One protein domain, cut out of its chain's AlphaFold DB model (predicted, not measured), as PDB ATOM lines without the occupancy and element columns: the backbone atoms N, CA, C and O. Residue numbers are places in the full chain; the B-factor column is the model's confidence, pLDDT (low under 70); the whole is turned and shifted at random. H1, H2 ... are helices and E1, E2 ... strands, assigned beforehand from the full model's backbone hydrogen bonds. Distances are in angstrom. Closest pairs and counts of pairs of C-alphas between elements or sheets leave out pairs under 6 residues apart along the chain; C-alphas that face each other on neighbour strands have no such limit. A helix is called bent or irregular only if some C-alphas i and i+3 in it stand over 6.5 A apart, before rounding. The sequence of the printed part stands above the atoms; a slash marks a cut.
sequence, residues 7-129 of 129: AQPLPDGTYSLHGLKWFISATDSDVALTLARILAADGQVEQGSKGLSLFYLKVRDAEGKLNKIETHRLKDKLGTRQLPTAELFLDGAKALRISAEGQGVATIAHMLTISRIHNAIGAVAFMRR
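This is residues 7 to 129 of the 129 residues of the protein "acyl-CoA dehydrogenase family member 11-like" of Pogona vitticeps (central bearded dragon) (UniProt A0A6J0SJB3). A strongly twisted antiparallel sheet folds round into a small, loosely formed barrel-like body, with E1, E2, E6, E4 and E3 following one another round it and the end of E3 coming back beside E1. E5 adds to the long bent strand E6, and the helix H1 starts at E4 and E3 and sticks out as a long arm with its residues 112 to 128. The printed part has 123 residues, with six named strands and then one named helix along the chain, E1 E2 E3 E4 E5 E6 H1, and its class is mixed, helices and strands. It is only just compact, close to loose, with a radius of gyration of the C-alphas of 16.2 A, and its elongated outline spans 55 by 31 by 24 A.

E1 is residues 7 to 9, beginning with C-alpha 7 at (162.086, 160.923, 185.215). E2 is residues 15 to 25, 22.6 A long, and bends by 93 degrees at residue 22. E3 is residues 31 to 38, 20.3 A, and bends by 58 degrees at residue 35. E4 is residues 52 to 58, 19.4 A, and E5 is residues 69 to 74, 13.8 A. E6, residues 85 to 97, runs 24.3 A to C-alpha 97 at (170.372, 164.851, 184.050) and bends by 92 degrees at residue 91. H1, residues 104 to 128, is 36.7 A long and ends with C-alpha 128 at (176.413, 163.399, 143.524).

The sheet is branched, with E6 having three neighbours: E2 on one side, E4 and E5 on the other side. E1 and E2 form a hairpin, with N 8 and O 16 at 2.9 A. E2 and E6 are antiparallel, with N 21 and O 88 at 2.8 A. The hairpin of E5 and E6 has N 70 and O 89 at 2.9 A. E6 pairs with E4 over its residues 96 to 97, where N 96 and O 56 are 2.8 A apart. The hairpin of E3 and E4 has N 34 and O 55 at 2.9 A. The closest C-alphas of E1 and E3, those of Ala 7 and Ile 38, are 4.7 A apart. E3 and E5 are apart. H1 only grazes the sheet, with its residues 104 to 111; its closest C-alphas to E4 are those of Gly 104 and Ser 53, 3.9 A. H1 has a kink of 37 degrees near residue 111 and is only just irregular, with C-alphas 107 and 110 at 6.6 A; 19 of its 21 O i to N i+4 pairs are within hydrogen-bond range.

The C-alphas farthest apart, those of Asp 42 and Arg 129, are 56.3 A apart. Residues 112 to 129 stand free, and the body without them spans 42 by 31 by 23 A. The link from E3 to E4, residues 39 to 51, is long. The printed part has no cut, its mean pLDDT is 96.6, and no printed residue is under 70.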
ATOM      1  N   ALA A   7     160.809 161.151 184.567       98.62
ATOM      2  CA  ALA A   7     162.086 160.923 185.215       98.62
ATOM      3  C   ALA A   7     161.874 160.984 186.728       98.62
ATOM      4  O   ALA A   7     161.632 162.058 187.280       98.62
ATOM      5  N   GLN A   8     161.953 159.836 187.391       98.38
ATOM      6  CA  GLN A   8     161.834 159.746 188.843       98.38
ATOM      7  C   GLN A   8     163.219 159.930 189.476       98.38
ATOM      8  O   GLN A   8     164.141 159.209 189.089       98.38
ATOM      9  N   PRO A   9     163.406 160.886 190.401       97.94
ATOM     10  CA  PRO A   9     164.689 161.080 191.066       97.94
ATOM     11  C   PRO A   9     165.038 159.874 191.947       97.94
ATOM     12  O   PRO A   9     164.183 159.328 192.644       97.94
ATOM     13  N   LEU A  10     166.307 159.471 191.921       97.62
ATOM     14  CA  LEU A  10     166.856 158.393 192.742       97.62
ATOM     15  C   LEU A  10     167.752 158.959 193.861       97.62
ATOM     16  O   LEU A  10     168.304 160.054 193.710       97.62
ATOM     17  N   PRO A  11     167.954 158.222 194.973       97.12
ATOM     18  CA  PRO A  11     168.765 158.693 196.103       97.12
ATOM     19  C   PRO A  11     170.228 159.015 195.760       97.12
ATOM     20  O   PRO A  11     170.872 159.779 196.470       97.12
ATOM     21  N   ASP A  12     170.757 158.441 194.678       96.12
ATOM     22  CA  ASP A  12     172.133 158.642 194.213       96.12
ATOM     23  C   ASP A  12     172.298 159.857 193.276       96.12
ATOM     24  O   ASP A  12     173.359 160.044 192.680       96.12
ATOM     25  N   GLY A  13     171.250 160.674 193.119       95.75
ATOM     26  CA  GLY A  13     171.238 161.858 192.257       95.75
ATOM     27  C   GLY A  13     171.015 161.557 190.771       95.75
ATOM     28  O   GLY A  13     170.984 162.482 189.955       95.75
ATOM     29  N   THR A  14     170.847 160.285 190.402       97.81
ATOM     30  CA  THR A  14     170.432 159.886 189.053       97.81
ATOM     31  C   THR A  14     168.906 159.842 188.936       97.81
ATOM     32  O   THR A  14     168.183 160.162 189.879       97.81
ATOM     33  N   TYR A  15     168.400 159.490 187.755       98.62
ATOM     34  CA  TYR A  15     166.970 159.397 187.489       98.62
ATOM     35  C   TYR A  15     166.614 158.060 186.850       98.62
ATOM     36  O   TYR A  15     167.360 157.534 186.025       98.62
ATOM     37  N   SER A  16     165.438 157.554 187.201       98.44
ATOM     38  CA  SER A  16     164.794 156.405 186.580       98.44
ATOM     39  C   SER A  16     163.816 156.899 185.516       98.44
ATOM     40  O   SER A  16     162.849 157.597 185.834       98.44
ATOM     41  N   LEU A  17     164.089 156.612 184.241       98.62
ATOM     42  CA  LEU A  17     163.247 157.048 183.129       98.62
ATOM     43  C   LEU A  17     162.172 156.008 182.814       98.62
ATOM     44  O   LEU A  17     162.484 154.836 182.595       98.62
ATOM     45  N   HIS A  18     160.926 156.469 182.713       98.50
ATOM     46  CA  HIS A  18     159.773 155.644 182.361       98.50
ATOM     47  C   HIS A  18     159.003 156.251 181.193       98.50
ATOM     48  O   HIS A  18     158.599 157.416 181.231       98.50
ATOM     49  N   GLY A  19     158.796 155.468 180.137       97.50
ATOM     50  CA  GLY A  19     157.944 155.842 179.011       97.50
ATOM     51  C   GLY A  19     158.415 155.301 177.667       97.50
ATOM     52  O   GLY A  19     159.472 154.688 177.538       97.50
ATOM     53  N   LEU A  20     157.617 155.572 176.636       97.31
ATOM     54  CA  LEU A  20     157.848 155.084 175.281       97.31
ATOM     55  C   LEU A  20     158.663 156.082 174.451       97.31
ATOM     56  O   LEU A  20     158.325 157.265 174.343       97.31
ATOM     57  N   LYS A  21     159.713 155.585 173.798       96.94
ATOM     58  CA  LYS A  21     160.441 156.294 172.746       96.94
ATOM     59  C   LYS A  21     160.059 155.715 171.391       96.94
ATOM     60  O   LYS A  21     160.410 154.590 171.046       96.94
ATOM     61  N   TRP A  22     159.315 156.507 170.625       97.12
ATOM     62  CA  TRP A  22     158.614 156.024 169.435       97.12
ATOM     63  C   TRP A  22     159.504 155.799 168.205       97.12
ATOM     64  O   TRP A  22     159.219 154.914 167.403       97.12
ATOM     65  N   PHE A  23     160.561 156.597 168.034       96.25
ATOM     66  CA  PHE A  23     161.539 156.452 166.952       96.25
ATOM     67  C   PHE A  23     162.943 156.643 167.506       96.25
ATOM     68  O   PHE A  23     163.384 157.774 167.702       96.25
ATOM     69  N   ILE A  24     163.642 155.535 167.729       95.62
ATOM     70  CA  ILE A  24     165.059 155.538 168.087       95.62
ATOM     71  C   ILE A  24     165.835 154.883 166.956       95.62
ATOM     72  O   ILE A  24     165.649 153.703 166.680       95.62
ATOM     73  N   SER A  25     166.672 155.659 166.274       89.69
ATOM     74  CA  SER A  25     167.656 155.156 165.315       89.69
ATOM     75  C   SER A  25     168.945 154.745 166.018       89.69
ATOM     76  O   SER A  25     169.248 155.302 167.070       89.69
ATOM     77  N   ALA A  26     169.723 153.865 165.388       90.00
ATOM     78  CA  ALA A  26     171.008 153.398 165.906       90.00
ATOM     79  C   ALA A  26     170.868 152.806 167.319       90.00
ATOM     80  O   ALA A  26     171.521 153.233 168.264       90.00
ATOM     81  N   THR A  27     169.954 151.841 167.486       83.31
ATOM     82  CA  THR A  27     169.720 151.158 168.776       83.31
ATOM     83  C   THR A  27     170.908 150.313 169.246       83.31
ATOM     84  O   THR A  27     170.885 149.757 170.337       83.31
ATOM     85  N   ASP A  28     171.915 150.187 168.395       90.38
ATOM     86  CA  ASP A  28     173.241 149.638 168.639       90.38
ATOM     87  C   ASP A  28     174.222 150.657 169.252       90.38
ATOM     88  O   ASP A  28     175.372 150.304 169.494       90.38
ATOM     89  N   SER A  29     173.797 151.897 169.529       94.94
ATOM     90  CA  SER A  29     174.645 152.898 170.181       94.94
ATOM     91  C   SER A  29     175.011 152.528 171.622       94.94
ATOM     92  O   SER A  29     174.257 151.870 172.339       94.94
ATOM     93  N   ASP A  30     176.153 153.033 172.092       96.75
ATOM     94  CA  ASP A  30     176.571 152.870 173.491       96.75
ATOM     95  C   ASP A  30     175.820 153.809 174.444       96.75
ATOM     96  O   ASP A  30     175.617 153.510 175.625       96.75
ATOM     97  N   VAL A  31     175.422 154.978 173.938       97.12
ATOM     98  CA  VAL A  31     174.829 156.072 174.714       97.12
ATOM     99  C   VAL A  31     173.663 156.711 173.971       97.12
ATOM    100  O   VAL A  31     173.582 156.656 172.741       97.12
ATOM    101  N   ALA A  32     172.777 157.361 174.723       97.00
ATOM    102  CA  ALA A  32     171.677 158.145 174.186       97.00
ATOM    103  C   ALA A  32     171.453 159.428 174.994       97.00
ATOM    104  O   ALA A  32     171.633 159.464 176.214       97.00
ATOM    105  N   LEU A  33     171.009 160.473 174.293       97.56
ATOM    106  CA  LEU A  33     170.467 161.686 174.893       97.56
ATOM    107  C   LEU A  33     168.953 161.697 174.714       97.56
ATOM    108  O   LEU A  33     168.448 161.415 173.626       97.56
ATOM    109  N   THR A  34     168.206 162.020 175.766       97.88
ATOM    110  CA  THR A  34     166.746 162.043 175.689       97.88
ATOM    111  C   THR A  34     166.115 163.081 176.602       97.88
ATOM    112  O   THR A  34     166.687 163.473 177.613       97.88
ATOM    113  N   LEU A  35     164.916 163.530 176.238       98.38
ATOM    114  CA  LEU A  35     164.111 164.423 177.064       98.38
ATOM    115  C   LEU A  35     163.137 163.615 177.919       98.38
ATOM    116  O   LEU A  35     162.540 162.643 177.442       98.38
ATOM    117  N   ALA A  36     162.948 164.058 179.154       98.50
ATOM    118  CA  ALA A  36     161.919 163.563 180.059       98.50
ATOM    119  C   ALA A  36     161.465 164.684 181.006       98.50
ATOM    120  O   ALA A  36     162.138 165.714 181.136       98.50
ATOM    121  N   ARG A  37     160.308 164.484 181.638       98.44
ATOM    122  CA  ARG A  37     159.754 165.377 182.660       98.44
ATOM    123  C   ARG A  37     160.126 164.875 184.036       98.44
ATOM    124  O   ARG A  37     159.908 163.704 184.321       98.44
ATOM    125  N   ILE A  38     160.675 165.737 184.879       98.25
ATOM    126  CA  ILE A  38     160.998 165.344 186.250       98.25
ATOM    127  C   ILE A  38     159.693 165.193 187.031       98.25
ATOM    128  O   ILE A  38     158.844 166.081 186.987       98.25
ATOM    129  N   LEU A  39     159.533 164.045 187.690       97.56
ATOM    130  CA  LEU A  39     158.417 163.786 188.590       97.56
ATOM    131  C   LEU A  39     158.704 164.470 189.929       97.56
ATOM    132  O   LEU A  39     159.691 164.142 190.591       97.56
ATOM    133  N   ALA A  40     157.863 165.430 190.301       94.44
ATOM    134  CA  ALA A  40     157.960 166.130 191.572       94.44
ATOM    135  C   ALA A  40     157.500 165.234 192.737       94.44
ATOM    136  O   ALA A  40     156.900 164.175 192.543       94.44
ATOM    137  N   ALA A  41     157.794 165.655 193.970       91.31
ATOM    138  CA  ALA A  41     157.492 164.877 195.176       91.31
ATOM    139  C   ALA A  41     155.984 164.647 195.402       91.31
ATOM    140  O   ALA A  41     155.597 163.673 196.039       91.31
ATOM    141  N   ASP A  42     155.138 165.525 194.863       93.56
ATOM    142  CA  ASP A  42     153.675 165.418 194.870       93.56
ATOM    143  C   ASP A  42     153.120 164.538 193.729       93.56
ATOM    144  O   ASP A  42     151.905 164.418 193.559       93.56
ATOM    145  N   GLY A  43     154.002 163.920 192.937       93.56
ATOM    146  CA  GLY A  43     153.645 163.063 191.811       93.56
ATOM    147  C   GLY A  43     153.237 163.819 190.545       93.56
ATOM    148  O   GLY A  43     152.793 163.184 189.588       93.56
ATOM    149  N   GLN A  44     153.374 165.146 190.507       95.69
ATOM    150  CA  GLN A  44     153.059 165.944 189.325       95.69
ATOM    151  C   GLN A  44     154.284 166.149 188.430       95.69
ATOM    152  O   GLN A  44     155.436 165.986 188.834       95.69
ATOM    153  N   VAL A  45     154.023 166.517 187.176       96.88
ATOM    154  CA  VAL A  45     155.050 166.936 186.220       96.88
ATOM    155  C   VAL A  45     154.689 168.294 185.641       96.88
ATOM    156  O   VAL A  45     153.537 168.539 185.277       96.88
ATOM    157  N   GLU A  46     155.689 169.155 185.479       96.00
ATOM    158  CA  GLU A  46     155.513 170.408 184.750       96.00
ATOM    159  C   GLU A  46     155.220 170.104 183.272       96.00
ATOM    160  O   GLU A  46     155.901 169.296 182.624       96.00
ATOM    161  N   GLN A  47     154.186 170.739 182.722       94.81
ATOM    162  CA  GLN A  47     153.731 170.498 181.353       94.81
ATOM    163  C   GLN A  47     154.452 171.382 180.325       94.81
ATOM    164  O   GLN A  47     155.195 172.311 180.636       94.81
ATOM    165  N   GLY A  48     154.273 171.061 179.041       94.12
ATOM    166  CA  GLY A  48     154.877 171.822 177.941       94.12
ATOM    167  C   GLY A  48     156.407 171.721 177.887       94.12
ATOM    168  O   GLY A  48     157.009 170.838 178.493       94.12
ATOM    169  N   SER A  49     157.060 172.588 177.115       94.44
ATOM    170  CA  SER A  49     158.518 172.509 176.920       94.44
ATOM    171  C   SER A  49     159.319 172.878 178.172       94.44
ATOM    172  O   SER A  49     160.424 172.375 178.341       94.44
ATOM    173  N   LYS A  50     158.751 173.709 179.058       95.12
ATOM    174  CA  LYS A  50     159.387 174.139 180.314       95.12
ATOM    175  C   LYS A  50     159.548 173.010 181.329       95.12
ATOM    176  O   LYS A  50     160.405 173.113 182.189       95.12
ATOM    177  N   GLY A  51     158.779 171.929 181.211       96.62
ATOM    178  CA  GLY A  51     158.949 170.747 182.057       96.62
ATOM    179  C   GLY A  51     159.976 169.737 181.550       96.62
ATOM    180  O   GLY A  51     160.147 168.690 182.166       96.62
ATOM    181  N   LEU A  52     160.637 169.989 180.414       98.31
ATOM    182  CA  LEU A  52     161.558 169.027 179.811       98.31
ATOM    183  C   LEU A  52     163.000 169.298 180.218       98.31
ATOM    184  O   LEU A  52     163.549 170.367 179.957       98.31
ATOM    185  N   SER A  53     163.638 168.276 180.775       98.62
ATOM    186  CA  SER A  53     165.072 168.260 181.063       98.62
ATOM    187  C   SER A  53     165.783 167.266 180.145       98.62
ATOM    188  O   SER A  53     165.170 166.312 179.662       98.62
ATOM    189  N   LEU A  54     167.064 167.512 179.874       98.62
ATOM    190  CA  LEU A  54     167.906 166.647 179.056       98.62
ATOM    191  C   LEU A  54     168.622 165.627 179.932       98.62
ATOM    192  O   LEU A  54     169.248 165.975 180.934       98.62
ATOM    193  N   PHE A  55     168.565 164.378 179.493       98.69
ATOM    194  CA  PHE A  55     169.165 163.238 180.155       98.69
ATOM    195  C   PHE A  55     170.151 162.535 179.233       98.69
ATOM    196  O   PHE A  55     169.914 162.407 178.033       98.69
ATOM    197  N   TYR A  56     171.233 162.058 179.826       98.31
ATOM    198  CA  TYR A  56     172.205 161.148 179.252       98.31
ATOM    199  C   TYR A  56     172.015 159.768 179.874       98.31
ATOM    200  O   TYR A  56     171.901 159.651 181.094       98.31
ATOM    201  N   LEU A  57     172.032 158.717 179.062       97.75
ATOM    202  CA  LEU A  57     172.097 157.348 179.555       97.75
ATOM    203  C   LEU A  57     173.048 156.502 178.713       97.75
ATOM    204  O   LEU A  57     173.207 156.730 177.513       97.75
ATOM    205  N   LYS A  58     173.636 155.491 179.350       97.62
ATOM    206  CA  LYS A  58     174.243 154.361 178.646       97.62
ATOM    207  C   LYS A  58     173.143 153.373 178.270       97.62
ATOM    208  O   LYS A  58     172.230 153.140 179.064       97.62
ATOM    209  N   VAL A  59     173.224 152.804 177.071       96.50
ATOM    210  CA  VAL A  59     172.262 151.798 176.588       96.50
ATOM    211  C   VAL A  59     172.448 150.475 177.329       96.50
ATOM    212  O   VAL A  59     171.476 149.761 177.578       96.50
ATOM    213  N   ARG A  60     173.686 150.178 177.737       95.94
ATOM    214  CA  ARG A  60     174.037 149.010 178.545       95.94
ATOM    215  C   ARG A  60     174.563 149.404 179.926       95.94
ATOM    216  O   ARG A  60     175.191 150.453 180.073       95.94
ATOM    217  N   ASP A  61     174.273 148.577 180.925       92.69
ATOM    218  CA  ASP A  61     174.787 148.705 182.291       92.69
ATOM    219  C   ASP A  61     176.242 148.211 182.412       92.69
ATOM    220  O   ASP A  61     176.888 147.873 181.416       92.69
ATOM    221  N   ALA A  62     176.790 148.234 183.631       90.81
ATOM    222  CA  ALA A  62     178.175 147.835 183.889       90.81
ATOM    223  C   ALA A  62     178.415 146.339 183.608       90.81
ATOM    224  O   ALA A  62     179.528 145.942 183.270       90.81
ATOM    225  N   GLU A  63     177.360 145.533 183.690       94.44
ATOM    226  CA  GLU A  63     177.341 144.102 183.414       94.44
ATOM    227  C   GLU A  63     177.068 143.793 181.927       94.44
ATOM    228  O   GLU A  63     177.009 142.628 181.530       94.44
ATOM    229  N   GLY A  64     176.899 144.823 181.089       93.38
ATOM    230  CA  GLY A  64     176.664 144.710 179.650       93.38
ATOM    231  C   GLY A  64     175.222 144.365 179.256       93.38
ATOM    232  O   GLY A  64     174.939 144.191 178.063       93.38
ATOM    233  N   LYS A  65     174.289 144.282 180.212       95.25
ATOM    234  CA  LYS A  65     172.857 144.091 179.940       95.25
ATOM    235  C   LYS A  65     172.230 145.410 179.513       95.25
ATOM    236  O   LYS A  65     172.786 146.475 179.746       95.25
ATOM    237  N   LEU A  66     171.067 145.358 178.864       96.00
ATOM    238  CA  LEU A  66     170.326 146.581 178.552       96.00
ATOM    239  C   LEU A  66     169.937 147.297 179.849       96.00
ATOM    240  O   LEU A  66     169.428 146.670 180.778       96.00
ATOM    241  N   ASN A  67     170.135 148.613 179.878       96.62
ATOM    242  CA  ASN A  67     169.830 149.495 181.005       96.62
ATOM    243  C   ASN A  67     168.312 149.692 181.158       96.62
ATOM    244  O   ASN A  67     167.798 150.788 180.952       96.62
ATOM    245  N   LYS A  68     167.581 148.609 181.450       97.00
ATOM    246  CA  LYS A  68     166.113 148.599 181.570       97.00
ATOM    247  C   LYS A  68     165.413 149.223 180.351       97.00
ATOM    248  O   LYS A  68     164.447 149.976 180.463       97.00
ATOM    249  N   ILE A  69     165.955 148.905 179.177       96.81
ATOM    250  CA  ILE A  69     165.412 149.272 177.872       96.81
ATOM    251  C   ILE A  69     164.859 148.002 177.242       96.81
ATOM    252  O   ILE A  69     165.583 147.016 177.105       96.81
ATOM    253  N   GLU A  70     163.601 148.044 176.825       96.12
ATOM    254  CA  GLU A  70     162.959 146.960 176.093       96.12
ATOM    255  C   GLU A  70     162.679 147.390 174.654       96.12
ATOM    256  O   GLU A  70     162.134 148.466 174.395       96.12
ATOM    257  N   THR A  71     163.049 146.540 173.701       94.94
ATOM    258  CA  THR A  71     162.757 146.759 172.285       94.94
ATOM    259  C   THR A  71     161.385 146.189 171.963       94.94
ATOM    260  O   THR A  71     161.230 144.974 171.921       94.94
ATOM    261  N   HIS A  72     160.412 147.051 171.666       95.00
ATOM    262  CA  HIS A  72     159.080 146.607 171.252       95.00
ATOM    263  C   HIS A  72     159.119 145.999 169.846       95.00
ATOM    264  O   HIS A  72     158.740 144.851 169.634       95.00
ATOM    265  N   ARG A  73     159.610 146.768 168.867       96.00
ATOM    266  CA  ARG A  73     159.806 146.299 167.489       96.00
ATOM    267  C   ARG A  73     160.756 147.192 166.707       96.00
ATOM    268  O   ARG A  73     160.869 148.388 166.986       96.00
ATOM    269  N   LEU A  74     161.361 146.622 165.667       97.56
ATOM    270  CA  LEU A  74     162.016 147.391 164.611       97.56
ATOM    271  C   LEU A  74     160.971 147.979 163.654       97.56
ATOM    272  O   LEU A  74     159.934 147.377 163.381       97.56
ATOM    273  N   LYS A  75     161.253 149.171 163.137       97.38
ATOM    274  CA  LYS A  75     160.433 149.839 162.127       97.38
ATOM    275  C   LYS A  75     160.650 149.176 160.769       97.38
ATOM    276  O   LYS A  75     161.792 149.054 160.327       97.38
ATOM    277  N   ASP A  76     159.563 148.860 160.069       97.38
ATOM    278  CA  ASP A  76     159.620 148.620 158.627       97.38
ATOM    279  C   ASP A  76     159.645 149.971 157.904       97.38
ATOM    280  O   ASP A  76     158.739 150.795 158.053       97.38
ATOM    281  N   LYS A  77     160.744 150.243 157.199       97.56
ATOM    282  CA  LYS A  77     161.050 151.558 156.630       97.56
ATOM    283  C   LYS A  77     161.144 151.480 155.113       97.56
ATOM    284  O   LYS A  77     161.753 150.556 154.570       97.56
ATOM    285  N   LEU A  78     160.650 152.521 154.444       98.06
ATOM    286  CA  LEU A  78     160.824 152.720 153.002       98.06
ATOM    287  C   LEU A  78     162.312 152.720 152.596       98.06
ATOM    288  O   LEU A  78     162.699 152.068 151.635       98.06
ATOM    289  N   GLY A  79     163.152 153.428 153.357       95.62
ATOM    290  CA  GLY A  79     164.595 153.552 153.128       95.62
ATOM    291  C   GLY A  79     165.396 153.427 154.422       95.62
ATOM    292  O   GLY A  79     164.845 153.135 155.483       95.62
ATOM    293  N   THR A  80     166.716 153.643 154.364       95.56
ATOM    294  CA  THR A  80     167.638 153.445 155.509       95.56
ATOM    295  C   THR A  80     167.491 152.064 156.171       95.56
ATOM    296  O   THR A  80     167.687 151.927 157.375       95.56
ATOM    297  N   ARG A  81     167.115 151.027 155.405       95.88
ATOM    298  CA  ARG A  81     166.797 149.681 155.929       95.88
ATOM    299  C   ARG A  81     167.980 149.013 156.646       95.88
ATOM    300  O   ARG A  81     167.765 148.148 157.479       95.88
ATOM    301  N   GLN A  82     169.204 149.458 156.362       95.56
ATOM    302  CA  GLN A  82     170.436 149.027 157.034       95.56
ATOM    303  C   GLN A  82     170.583 149.591 158.457       95.56
ATOM    304  O   GLN A  82     171.277 149.003 159.276       95.56
ATOM    305  N   LEU A  83     169.954 150.732 158.759       96.50
ATOM    306  CA  LEU A  83     170.029 151.377 160.069       96.50
ATOM    307  C   LEU A  83     168.964 150.769 160.992       96.50
ATOM    308  O   LEU A  83     167.776 150.918 160.679       96.50
ATOM    309  N   PRO A  84     169.313 150.153 162.133       95.62
ATOM    310  CA  PRO A  84     168.309 149.690 163.079       95.62
ATOM    311  C   PRO A  84     167.535 150.892 163.628       95.62
ATOM    312  O   PRO A  84     168.096 151.913 164.027       95.62
ATOM    313  N   THR A  85     166.209 150.824 163.565       97.69
ATOM    314  CA  THR A  85     165.328 151.860 164.106       97.69
ATOM    315  C   THR A  85     164.179 151.179 164.811       97.69
ATOM    316  O   THR A  85     163.536 150.334 164.196       97.69
ATOM    317  N   ALA A  86     163.916 151.531 166.064       96.94
ATOM    318  CA  ALA A  86     162.972 150.814 166.909       96.94
ATOM    319  C   ALA A  86     162.021 151.729 167.685       96.94
ATOM    320  O   ALA A  86     162.238 152.938 167.817       96.94
ATOM    321  N   GLU A  87     160.975 151.101 168.210       97.44
ATOM    322  CA  GLU A  87     160.184 151.572 169.348       97.44
ATOM    323  C   GLU A  87     160.785 150.965 170.619       97.44
ATOM    324  O   GLU A  87     160.929 149.742 170.691       97.44
ATOM    325  N   LEU A  88     161.148 151.798 171.596       96.75
ATOM    326  CA  LEU A  88     161.786 151.356 172.839       96.75
ATOM    327  C   LEU A  88     160.967 151.783 174.059       96.75
ATOM    328  O   LEU A  88     160.627 152.963 174.186       96.75
ATOM    329  N   PHE A  89     160.715 150.858 174.980       97.50
ATOM    330  CA  PHE A  89     160.221 151.177 176.314       97.50
ATOM    331  C   PHE A  89     161.397 151.423 177.251       97.50
ATOM    332  O   PHE A  89     162.344 150.638 177.310       97.50
ATOM    333  N   LEU A  90     161.334 152.535 177.973       98.00
ATOM    334  CA  LEU A  90     162.161 152.775 179.144       98.00
ATOM    335  C   LEU A  90     161.317 152.353 180.341       98.00
ATOM    336  O   LEU A  90     160.277 152.970 180.580       98.00
ATOM    337  N   ASP A  91     161.735 151.309 181.047       97.31
ATOM    338  CA  ASP A  91     161.061 150.842 182.262       97.31
ATOM    339  C   ASP A  91     162.032 150.854 183.440       97.31
ATOM    340  O   ASP A  91     162.516 149.837 183.936       97.31
ATOM    341  N   GLY A  92     162.387 152.073 183.826       97.62
ATOM    342  CA  GLY A  92     163.358 152.339 184.871       97.62
ATOM    343  C   GLY A  92     164.787 152.445 184.361       97.62
ATOM    344  O   GLY A  92     165.737 152.071 185.051       97.62
ATOM    345  N   ALA A  93     164.949 152.951 183.137       98.19
ATOM    346  CA  ALA A  93     166.261 153.175 182.548       98.19
ATOM    347  C   ALA A  93     167.013 154.253 183.332       98.19
ATOM    348  O   ALA A  93     166.547 155.391 183.445       98.19
ATOM    349  N   LYS A  94     168.187 153.904 183.865       98.25
ATOM    350  CA  LYS A  94     168.979 154.807 184.702       98.25
ATOM    351  C   LYS A  94     169.654 155.877 183.847       98.25
ATOM    352  O   LYS A  94     170.353 155.554 182.885       98.25
ATOM    353  N   ALA A  95     169.484 157.144 184.210       98.50
ATOM    354  CA  ALA A  95     169.988 158.276 183.446       98.50
ATOM    355  C   ALA A  95     170.528 159.406 184.335       98.50
ATOM    356  O   ALA A  95     170.115 159.594 185.478       98.50
ATOM    357  N   LEU A  96     171.441 160.196 183.776       98.50
ATOM    358  CA  LEU A  96     171.996 161.406 184.372       98.50
ATOM    359  C   LEU A  96     171.334 162.626 183.743       98.50
ATOM    360  O   LEU A  96     171.314 162.754 182.520       98.50
ATOM    361  N   ARG A  97     170.828 163.553 184.555       98.50
ATOM    362  CA  ARG A  97     170.372 164.851 184.050       98.50
ATOM    363  C   ARG A  97     171.590 165.708 183.699       98.50
ATOM    364  O   ARG A  97     172.442 165.928 184.554       98.50
ATOM    365  N   ILE A  98     171.654 166.203 182.465       97.94
ATOM    366  CA  ILE A  98     172.788 166.996 181.956       97.94
ATOM    367  C   ILE A  98     172.423 168.442 181.594       97.94
ATOM    368  O   ILE A  98     173.304 169.230 181.266       97.94
ATOM    369  N   SER A  99     171.142 168.812 181.660       98.06
ATOM    370  CA  SER A  99     170.707 170.213 181.601       98.06
ATOM    371  C   SER A  99     170.309 170.730 182.982       98.06
ATOM    372  O   SER A  99     169.994 169.956 183.888       98.06
ATOM    373  N   ALA A 100     170.196 172.053 183.109       97.62
ATOM    374  CA  ALA A 100     169.338 172.631 184.138       97.62
ATOM    375  C   ALA A 100     167.887 172.140 183.962       97.62
ATOM    376  O   ALA A 100     167.478 171.715 182.873       97.62
ATOM    377  N   GLU A 101     167.113 172.172 185.043       96.75
ATOM    378  CA  GLU A 101     165.730 171.708 185.023       96.75
ATOM    379  C   GLU A 101     164.900 172.580 184.084       96.75
ATOM    380  O   GLU A 101     165.044 173.803 184.071       96.75
ATOM    381  N   GLY A 102     164.103 171.941 183.230       96.75
ATOM    382  CA  GLY A 102     163.262 172.638 182.258       96.75
ATOM    383  C   GLY A 102     164.002 173.274 181.080       96.75
ATOM    384  O   GLY A 102     163.375 173.850 180.191       96.75
ATOM    385  N   GLN A 103     165.334 173.159 181.035       97.88
ATOM    386  CA  GLN A 103     166.173 173.701 179.961       97.88
ATOM    387  C   GLN A 103     166.576 172.648 178.923       97.88
ATOM    388  O   GLN A 103     167.413 172.913 178.061       97.88
ATOM    389  N   GLY A 104     165.976 171.455 178.948       97.88
ATOM    390  CA  GLY A 104     166.399 170.338 178.105       97.88
ATOM    391  C   GLY A 104     166.306 170.628 176.607       97.88
ATOM    392  O   GLY A 104     167.209 170.269 175.852       97.88
ATOM    393  N   VAL A 105     165.249 171.326 176.175       97.50
ATOM    394  CA  VAL A 105     165.058 171.711 174.764       97.50
ATOM    395  C   VAL A 105     166.125 172.708 174.304       97.50
ATOM    396  O   VAL A 105     166.658 172.568 173.206       97.50
ATOM    397  N   ALA A 106     166.468 173.691 175.141       97.06
ATOM    398  CA  ALA A 106     167.515 174.655 174.821       97.06
ATOM    399  C   ALA A 106     168.886 173.964 174.750       97.06
ATOM    400  O   ALA A 106     169.634 174.168 173.798       97.06
ATOM    401  N   THR A 107     169.185 173.075 175.702       97.62
ATOM    402  CA  THR A 107     170.462 172.351 175.744       97.62
ATOM    403  C   THR A 107     170.640 171.404 174.551       97.62
ATOM    404  O   THR A 107     171.717 171.362 173.960       97.62
ATOM    405  N   ILE A 108     169.597 170.671 174.140       97.38
ATOM    406  CA  ILE A 108     169.701 169.725 173.013       97.38
ATOM    407  C   ILE A 108     169.742 170.423 171.641       97.38
ATOM    408  O   ILE A 108     170.111 169.802 170.643       97.38
ATOM    409  N   ALA A 109     169.421 171.719 171.565       96.75
ATOM    410  CA  ALA A 109     169.416 172.473 170.312       96.75
ATOM    411  C   ALA A 109     170.778 172.459 169.596       96.75
ATOM    412  O   ALA A 109     170.822 172.400 168.367       96.75
ATOM    413  N   HIS A 110     171.888 172.428 170.340       93.38
ATOM    414  CA  HIS A 110     173.230 172.329 169.755       93.38
ATOM    415  C   HIS A 110     173.420 171.023 168.968       93.38
ATOM    416  O   HIS A 110     173.924 171.044 167.844       93.38
ATOM    417  N   MET A 111     172.946 169.895 169.513       95.88
ATOM    418  CA  MET A 111     172.971 168.601 168.824       95.88
ATOM    419  C   MET A 111     172.152 168.656 167.528       95.88
ATOM    420  O   MET A 111     172.607 168.170 166.495       95.88
ATOM    421  N   LEU A 112     170.976 169.298 167.567       96.81
ATOM    422  CA  LEU A 112     170.111 169.450 166.392       96.81
ATOM    423  C   LEU A 112     170.784 170.255 165.276       96.81
ATOM    424  O   LEU A 112     170.625 169.930 164.099       96.81
ATOM    425  N   THR A 113     171.537 171.300 165.619       98.06
ATOM    426  CA  THR A 113     172.297 172.082 164.636       98.06
ATOM    427  C   THR A 113     173.336 171.212 163.930       98.06
ATOM    428  O   THR A 113     173.368 171.173 162.700       98.06
ATOM    429  N   ILE A 114     174.124 170.440 164.682       98.19
ATOM    430  CA  ILE A 114     175.141 169.549 164.108       98.19
ATOM    431  C   ILE A 114     174.511 168.444 163.251       98.19
ATOM    432  O   ILE A 114     174.993 168.174 162.147       98.19
ATOM    433  N   SER A 115     173.414 167.828 163.701       97.50
ATOM    434  CA  SER A 115     172.744 166.778 162.927       97.50
ATOM    435  C   SER A 115     172.122 167.310 161.633       97.50
ATOM    436  O   SER A 115     172.113 166.605 160.627       97.50
ATOM    437  N   ARG A 116     171.633 168.560 161.619       98.44
ATOM    438  CA  ARG A 116     171.119 169.214 160.401       98.44
ATOM    439  C   ARG A 116     172.218 169.447 159.371       98.44
ATOM    440  O   ARG A 116     171.993 169.208 158.190       98.44
ATOM    441  N   ILE A 117     173.406 169.848 159.818       98.56
ATOM    442  CA  ILE A 117     174.567 169.992 158.932       98.56
ATOM    443  C   ILE A 117     174.940 168.631 158.328       98.56
ATOM    444  O   ILE A 117     175.075 168.524 157.111       98.56
ATOM    445  N   HIS A 118     175.015 167.569 159.138       98.31
ATOM    446  CA  HIS A 118     175.272 166.211 158.638       98.31
ATOM    447  C   HIS A 118     174.204 165.738 157.649       98.31
ATOM    448  O   HIS A 118     174.529 165.119 156.638       98.31
ATOM    449  N   ASN A 119     172.934 166.051 157.913       98.38
ATOM    450  CA  ASN A 119     171.843 165.725 157.006       98.38
ATOM    451  C   ASN A 119     171.997 166.430 155.648       98.38
ATOM    452  O   ASN A 119     171.876 165.768 154.618       98.38
ATOM    453  N   ALA A 120     172.326 167.726 155.637       98.62
ATOM    454  CA  ALA A 120     172.554 168.483 154.407       98.62
ATOM    455  C   ALA A 120     173.750 167.938 153.608       98.62
ATOM    456  O   ALA A 120     173.639 167.723 152.401       98.62
ATOM    457  N   ILE A 121     174.865 167.644 154.288       98.56
ATOM    458  CA  ILE A 121     176.043 167.016 153.670       98.56
ATOM    459  C   ILE A 121     175.663 165.665 153.057       98.56
ATOM    460  O   ILE A 121     175.983 165.406 151.897       98.56
ATOM    461  N   GLY A 122     174.945 164.823 153.805       97.94
ATOM    462  CA  GLY A 122     174.478 163.524 153.329       97.94
ATOM    463  C   GLY A 122     173.593 163.644 152.089       97.94
ATOM    464  O   GLY A 122     173.823 162.939 151.109       97.94
ATOM    465  N   ALA A 123     172.634 164.572 152.092       98.31
ATOM    466  CA  ALA A 123     171.748 164.809 150.955       98.31
ATOM    467  C   ALA A 123     172.526 165.191 149.684       98.31
ATOM    468  O   ALA A 123     172.342 164.562 148.642       98.31
ATOM    469  N   VAL A 124     173.447 166.157 149.773       98.50
ATOM    470  CA  VAL A 124     174.266 166.587 148.625       98.50
ATOM    471  C   VAL A 124     175.203 165.468 148.154       98.50
ATOM    472  O   VAL A 124     175.364 165.266 146.951       98.50
ATOM    473  N   ALA A 125     175.782 164.694 149.075       98.38
ATOM    474  CA  ALA A 125     176.615 163.546 148.728       98.38
ATOM    475  C   ALA A 125     175.830 162.471 147.955       98.38
ATOM    476  O   ALA A 125     176.360 161.904 147.000       98.38
ATOM    477  N   PHE A 126     174.567 162.218 148.320       97.62
ATOM    478  CA  PHE A 126     173.692 161.304 147.581       97.62
ATOM    479  C   PHE A 126     173.264 161.855 146.218       97.62
ATOM    480  O   PHE A 126     173.173 161.076 145.282       97.62
ATOM    481  N   MET A 127     173.056 163.168 146.066       98.19
ATOM    482  CA  MET A 127     172.782 163.774 144.750       98.19
ATOM    483  C   MET A 127     173.963 163.638 143.784       98.19
ATOM    484  O   MET A 127     173.772 163.627 142.572       98.19
ATOM    485  N   ARG A 128     175.190 163.575 144.315       97.69
ATOM    486  CA  ARG A 128     176.413 163.399 143.524       97.69
ATOM    487  C   ARG A 128     176.708 161.935 143.170       97.69
ATOM    488  O   ARG A 128     177.520 161.708 142.275       97.69
ATOM    489  N   ARG A 129     176.148 160.978 143.911       92.38
ATOM    490  CA  ARG A 129     176.394 159.544 143.717       92.38
ATOM    491  C   ARG A 129     175.873 159.075 142.365       92.38
ATOM    492  O   ARG A 129     176.616 158.283 141.751       92.38
TER     493      ARG A 129